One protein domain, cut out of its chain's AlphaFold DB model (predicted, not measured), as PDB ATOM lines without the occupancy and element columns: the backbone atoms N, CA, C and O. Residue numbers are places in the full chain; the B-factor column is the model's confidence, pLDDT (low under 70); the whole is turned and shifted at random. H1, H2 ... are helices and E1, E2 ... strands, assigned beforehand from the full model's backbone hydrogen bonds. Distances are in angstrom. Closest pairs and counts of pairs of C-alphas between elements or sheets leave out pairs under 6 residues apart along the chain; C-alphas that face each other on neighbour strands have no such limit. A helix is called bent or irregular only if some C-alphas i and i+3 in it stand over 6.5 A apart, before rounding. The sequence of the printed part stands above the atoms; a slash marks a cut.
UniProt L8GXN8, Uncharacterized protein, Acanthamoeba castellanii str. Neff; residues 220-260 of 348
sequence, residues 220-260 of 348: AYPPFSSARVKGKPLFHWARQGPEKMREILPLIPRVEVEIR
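What this domain is: This is residues 220 to 260 of the 348 residues of an uncharacterized protein of Acanthamoeba castellanii str. Neff (UniProt L8GXN8). Picture a small head made of two short helices, H1 and H2, side by side as a helical hairpin, with a looping stretch before them and one strand, E1, leading away from them as an arm. The head holds the two helices and much of the long unnamed stretch, residues 220 to 233; the arm with E1 adds to the length of the whole. The printed part has 41 residues, with two named helices and one named strand in the order H1, H2, E1; E1 pairs with no named strand, and the class is mixed, helices and strands. The whole is only just compact, close to loose, with a radius of gyration of the C-alphas of 10.8 A, and its C-alphas span 36 by 16 by 15 A along their three main axes.

Where its parts are: Start at C-alpha 220, at (43.943, -3.470, -20.561), where the printed part begins. From there residues 220 to 233 have no named element, and their C-alphas lie 4 to 11 A from the mean of all C-alphas. Within that stretch look at residues 228 to 229 and residues 232 to 233: they pair as strands do, antiparallel, but are too short to be named. Then find C-alpha 234 at (46.405, 7.630, -19.940), where H1 begins; it covers residues 234 to 239, and is 8.9 A from first to last C-alpha. Next comes H2, residues 242 to 251, the longest helix by residues, 14.6 A from C-alpha 242 at (44.449, 8.886, -32.450) to C-alpha 251. H2 is only just irregular, with C-alphas 247 and 250 lying 6.9 A apart, and its line is a rough one. Last is the strand E1, residues 254 to 259, 15.7 A from first to last C-alpha; read its x values and you see them fall from 47.200 at C-alpha 254 to 34.186 at C-alpha 259, which stands at (34.186, -11.425, -12.287).

How they stand to each other: Begin with the helical hairpin of H1 and H2. The two touch, with 5 pairs of C-alphas within 8 A, and the closest are the C-alphas of Ala 238 and Met 245, 6.0 A apart. Their centres are 9.7 A apart. Their lines stand at a shallow tilt of 14 degrees, and they run opposite ways: look at the z values, which go from -19.940 at C-alpha 234 to -25.455 at C-alpha 239, and from -32.450 at C-alpha 242 to -23.697 at C-alpha 251. In the backbone, each O i to N i+4 pair of H1 is within hydrogen-bond range, while in H2 3 of 6 such pairs are, beside 5 of 7 O i to N i+3 pairs. Now move outward to E1: it is apart from H1, and also apart from H2, though it follows H2 in the chain.

The domain as a whole: Look for the two C-alphas farthest apart and you reach Glu 243, in H2, and Arg 260, the last printed residue, 36.7 A from each other. The first and last printed C-alphas, those of Ala 220 and Arg 260, are 18.7 A apart. The printed part has no cut. The link from H1 to H2 is tight, with 2 residues between them, and the link from H2 to E1 is tight too, again with 2 residues. In the B-factor column the mean pLDDT of the printed part of this model is 88.4, and no printed residue is under 70.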
ATOM      1  N   ALA A 220      43.161  -4.705 -20.445       86.38
ATOM      2  CA  ALA A 220      43.943  -3.470 -20.561       86.38
ATOM      3  C   ALA A 220      43.117  -2.279 -20.057       86.38
ATOM      4  O   ALA A 220      41.904  -2.253 -20.260       86.38
ATOM      5  N   TYR A 221      43.756  -1.282 -19.442       85.75
ATOM      6  CA  TYR A 221      43.043  -0.071 -19.028       85.75
ATOM      7  C   TYR A 221      42.456   0.694 -20.231       85.75
ATOM      8  O   TYR A 221      43.132   0.826 -21.257       85.75
ATOM      9  N   PRO A 222      41.245   1.273 -20.111       86.44
ATOM     10  CA  PRO A 222      40.674   2.099 -21.168       86.44
ATOM     11  C   PRO A 222      41.476   3.403 -21.357       86.44
ATOM     12  O   PRO A 222      42.038   3.916 -20.380       86.44
ATOM     13  N   PRO A 223      41.513   3.993 -22.574       85.88
ATOM     14  CA  PRO A 223      42.270   5.214 -22.861       85.88
ATOM     15  C   PRO A 223      41.948   6.385 -21.924       85.88
ATOM     16  O   PRO A 223      42.849   7.091 -21.482       85.88
ATOM     17  N   PHE A 224      40.683   6.565 -21.541       86.19
ATOM     18  CA  PHE A 224      40.259   7.621 -20.614       86.19
ATOM     19  C   PHE A 224      40.342   7.203 -19.136       86.19
ATOM     20  O   PHE A 224      39.444   7.464 -18.344       86.19
ATOM     21  N   SER A 225      41.457   6.583 -18.738       85.56
ATOM     22  CA  SER A 225      41.718   6.178 -17.350       85.56
ATOM     23  C   SER A 225      42.858   6.962 -16.692       85.56
ATOM     24  O   SER A 225      43.680   7.610 -17.345       85.56
ATOM     25  N   SER A 226      42.921   6.886 -15.358       87.31
ATOM     26  CA  SER A 226      43.988   7.499 -14.547       87.31
ATOM     27  C   SER A 226      45.269   6.650 -14.455       87.31
ATOM     28  O   SER A 226      46.227   7.077 -13.807       87.31
ATOM     29  N   ALA A 227      45.312   5.474 -15.096       87.00
ATOM     30  CA  ALA A 227      46.509   4.634 -15.165       87.00
ATOM     31  C   ALA A 227      47.673   5.407 -15.809       87.00
ATOM     32  O   ALA A 227      47.457   6.208 -16.717       87.00
ATOM     33  N   ARG A 228      48.912   5.205 -15.345       90.00
ATOM     34  CA  ARG A 228      50.078   5.957 -15.842       90.00
ATOM     35  C   ARG A 228      50.855   5.170 -16.892       90.00
ATOM     36  O   ARG A 228      51.238   4.032 -16.652       90.00
ATOM     37  N   VAL A 229      51.158   5.822 -18.014       90.88
ATOM     38  CA  VAL A 229      52.023   5.314 -19.089       90.88
ATOM     39  C   VAL A 229      53.013   6.419 -19.458       90.88
ATOM     40  O   VAL A 229      52.614   7.571 -19.623       90.88
ATOM     41  N   LYS A 230      54.314   6.102 -19.537       90.94
ATOM     42  CA  LYS A 230      55.402   7.096 -19.706       90.94
ATOM     43  C   LYS A 230      55.267   8.293 -18.735       90.94
ATOM     44  O   LYS A 230      55.293   9.453 -19.138       90.94
ATOM     45  N   GLY A 231      55.026   8.009 -17.450       91.25
ATOM     46  CA  GLY A 231      54.896   8.996 -16.361       91.25
ATOM     47  C   GLY A 231      53.569   9.777 -16.294       91.25
ATOM     48  O   GLY A 231      53.158  10.184 -15.202       91.25
ATOM     49  N   LYS A 232      52.859   9.944 -17.417       92.31
ATOM     50  CA  LYS A 232      51.602  10.710 -17.524       92.31
ATOM     51  C   LYS A 232      50.356   9.800 -17.442       92.31
ATOM     52  O   LYS A 232      50.445   8.632 -17.823       92.31
ATOM     53  N   PRO A 233      49.199  10.292 -16.950       91.69
ATOM     54  CA  PRO A 233      47.936   9.543 -16.979       91.69
ATOM     55  C   PRO A 233      47.473   9.229 -18.407       91.69
ATOM     56  O   PRO A 233      47.698  10.026 -19.315       91.69
ATOM     57  N   LEU A 234      46.781   8.110 -18.610       89.62
ATOM     58  CA  LEU A 234      46.405   7.630 -19.940       89.62
ATOM     59  C   LEU A 234      45.423   8.574 -20.656       89.62
ATOM     60  O   LEU A 234      45.613   8.858 -21.839       89.62
ATOM     61  N   PHE A 235      44.490   9.191 -19.920       88.38
ATOM     62  CA  PHE A 235      43.576  10.201 -20.475       88.38
ATOM     63  C   PHE A 235      44.294  11.435 -21.058       88.38
ATOM     64  O   PHE A 235      43.751  12.102 -21.938       88.38
ATOM     65  N   HIS A 236      45.512  11.756 -20.594       90.38
ATOM     66  CA  HIS A 236      46.327  12.837 -21.160       90.38
ATOM     67  C   HIS A 236      46.717  12.476 -22.598       90.38
ATOM     68  O   HIS A 236      46.538  13.279 -23.508       90.38
ATOM     69  N   TRP A 237      47.196  11.248 -22.815       90.69
ATOM     70  CA  TRP A 237      47.550  10.759 -24.145       90.69
ATOM     71  C   TRP A 237      46.325  10.624 -25.055       90.69
ATOM     72  O   TRP A 237      46.400  11.016 -26.215       90.69
ATOM     73  N   ALA A 238      45.182  10.174 -24.524       87.12
ATOM     74  CA  ALA A 238      43.931  10.081 -25.283       87.12
ATOM     75  C   ALA A 238      43.462  11.447 -25.822       87.12
ATOM     76  O   ALA A 238      43.050  11.553 -26.977       87.12
ATOM     77  N   ARG A 239      43.614  12.520 -25.030       87.00
ATOM     78  CA  ARG A 239      43.326  13.903 -25.455       87.00
ATOM     79  C   ARG A 239      44.250  14.430 -26.565       87.00
ATOM     80  O   ARG A 239      43.877  15.392 -27.223       87.00
ATOM     81  N   GLN A 240      45.415  13.816 -26.801       87.94
ATOM     82  CA  GLN A 240      46.329  14.172 -27.903       87.94
ATOM     83  C   GLN A 240      45.948  13.509 -29.244       87.94
ATOM     84  O   GLN A 240      46.628  13.716 -30.246       87.94
ATOM     85  N   GLY A 241      44.861  12.730 -29.284       83.62
ATOM     86  CA  GLY A 241      44.289  12.198 -30.519       83.62
ATOM     87  C   GLY A 241      44.812  10.818 -30.949       83.62
ATOM     88  O   GLY A 241      45.660  10.204 -30.290       83.62
ATOM     89  N   PRO A 242      44.283  10.288 -32.069       81.62
ATOM     90  CA  PRO A 242      44.449   8.886 -32.450       81.62
ATOM     91  C   PRO A 242      45.890   8.523 -32.813       81.62
ATOM     92  O   PRO A 242      46.316   7.400 -32.557       81.62
ATOM     93  N   GLU A 243      46.662   9.452 -33.382       83.44
ATOM     94  CA  GLU A 243      48.061   9.206 -33.748       83.44
ATOM     95  C   GLU A 243      48.916   8.934 -32.515       83.44
ATOM     96  O   GLU A 243      49.637   7.936 -32.471       83.44
ATOM     97  N   LYS A 244      48.752   9.750 -31.465       87.69
ATOM     98  CA  LYS A 244      49.444   9.526 -30.197       87.69
ATOM     99  C   LYS A 244      48.984   8.239 -29.525       87.69
ATOM    100  O   LYS A 244      49.807   7.498 -28.992       87.69
ATOM    101  N   MET A 245      47.691   7.924 -29.599       86.25
ATOM    102  CA  MET A 245      47.186   6.665 -29.057       86.25
ATOM    103  C   MET A 245      47.764   5.431 -29.760       86.25
ATOM    104  O   MET A 245      48.022   4.452 -29.069       86.25
ATOM    105  N   ARG A 246      48.076   5.456 -31.066       87.00
ATOM    106  CA  ARG A 246      48.771   4.327 -31.731       87.00
ATOM    107  C   ARG A 246      50.145   4.026 -31.117       87.00
ATOM    108  O   ARG A 246      50.512   2.862 -31.023       87.00
ATOM    109  N   GLU A 247      50.877   5.048 -30.668       88.88
ATOM    110  CA  GLU A 247      52.163   4.892 -29.963       88.88
ATOM    111  C   GLU A 247      51.986   4.346 -28.534       88.88
ATOM    112  O   GLU A 247      52.828   3.603 -28.031       88.88
ATOM    113  N   ILE A 248      50.897   4.732 -27.862       89.94
ATOM    114  CA  ILE A 248      50.665   4.439 -26.442       89.94
ATOM    115  C   ILE A 248      49.923   3.112 -26.221       89.94
ATOM    116  O   ILE A 248      50.209   2.437 -25.234       89.94
ATOM    117  N   LEU A 249      49.032   2.697 -27.131       85.88
ATOM    118  CA  LEU A 249      48.240   1.458 -27.042       85.88
ATOM    119  C   LEU A 249      49.076   0.199 -26.711       85.88
ATOM    120  O   LEU A 249      48.673  -0.527 -25.802       85.88
ATOM    121  N   PRO A 250      50.243  -0.066 -27.345       88.88
ATOM    122  CA  PRO A 250      51.069  -1.241 -27.030       88.88
ATOM    123  C   PRO A 250      51.718  -1.205 -25.637       88.88
ATOM    124  O   PRO A 250      52.255  -2.212 -25.185       88.88
ATOM    125  N   LEU A 251      51.709  -0.044 -24.977       90.56
ATOM    126  CA  LEU A 251      52.370   0.221 -23.697       90.56
ATOM    127  C   LEU A 251      51.377   0.333 -22.530       90.56
ATOM    128  O   LEU A 251      51.787   0.616 -21.403       90.56
ATOM    129  N   ILE A 252      50.078   0.150 -22.785       88.69
ATOM    130  CA  ILE A 252      49.051   0.167 -21.742       88.69
ATOM    131  C   ILE A 252      49.228  -1.080 -20.860       88.69
ATOM    132  O   ILE A 252      49.171  -2.200 -21.378       88.69
ATOM    133  N   PRO A 253      49.413  -0.926 -19.535       85.94
ATOM    134  CA  PRO A 253      49.518  -2.069 -18.644       85.94
ATOM    135  C   PRO A 253      48.207  -2.859 -18.627       85.94
ATOM    136  O   PRO A 253      47.111  -2.295 -18.698       85.94
ATOM    137  N   ARG A 254      48.333  -4.179 -18.509       88.50
ATOM    138  CA  ARG A 254      47.200  -5.078 -18.298       88.50
ATOM    139  C   ARG A 254      47.097  -5.435 -16.823       88.50
ATOM    140  O   ARG A 254      48.117  -5.606 -16.162       88.50
ATOM    141  N   VAL A 255      45.873  -5.580 -16.341       86.38
ATOM    142  CA  VAL A 255      45.551  -6.065 -14.999       86.38
ATOM    143  C   VAL A 255      44.774  -7.367 -15.091       86.38
ATOM    144  O   VAL A 255      44.021  -7.584 -16.042       86.38
ATOM    145  N   GLU A 256      44.959  -8.237 -14.107       90.56
ATOM    146  CA  GLU A 256      44.053  -9.361 -13.900       90.56
ATOM    147  C   GLU A 256      42.823  -8.877 -13.133       90.56
ATOM    148  O   GLU A 256      42.938  -8.178 -12.126       90.56
ATOM    149  N   VAL A 257      41.644  -9.243 -13.625       90.06
ATOM    150  CA  VAL A 257      40.357  -8.990 -12.976       90.06
ATOM    151  C   VAL A 257      39.569 -10.293 -12.908       90.06
ATOM    152  O   VAL A 257      39.677 -11.146 -13.791       90.06
ATOM    153  N   GLU A 258      38.780 -10.453 -11.853       94.50
ATOM    154  CA  GLU A 258      37.943 -11.629 -11.623       94.50
ATOM    155  C   GLU A 258      36.488 -11.194 -11.465       94.50
ATOM    156  O   GLU A 258      36.138 -10.491 -10.515       94.50
ATOM    157  N   ILE A 259      35.633 -11.614 -12.397       94.81
ATOM    158  CA  ILE A 259      34.186 -11.425 -12.287       94.81
ATOM    159  C   ILE A 259      33.646 -12.647 -11.544       94.81
ATOM    160  O   ILE A 259      33.568 -13.733 -12.112       94.81
ATOM    161  N   ARG A 260      33.330 -12.489 -10.254       94.44
ATOM    162  CA  ARG A 260      32.862 -13.595  -9.396       94.44
ATOM    163  C   ARG A 260      31.443 -14.045  -9.750       94.44
ATOM    164  O   ARG A 260      31.183 -15.238  -9.837       94.44
TER     165      ARG A 260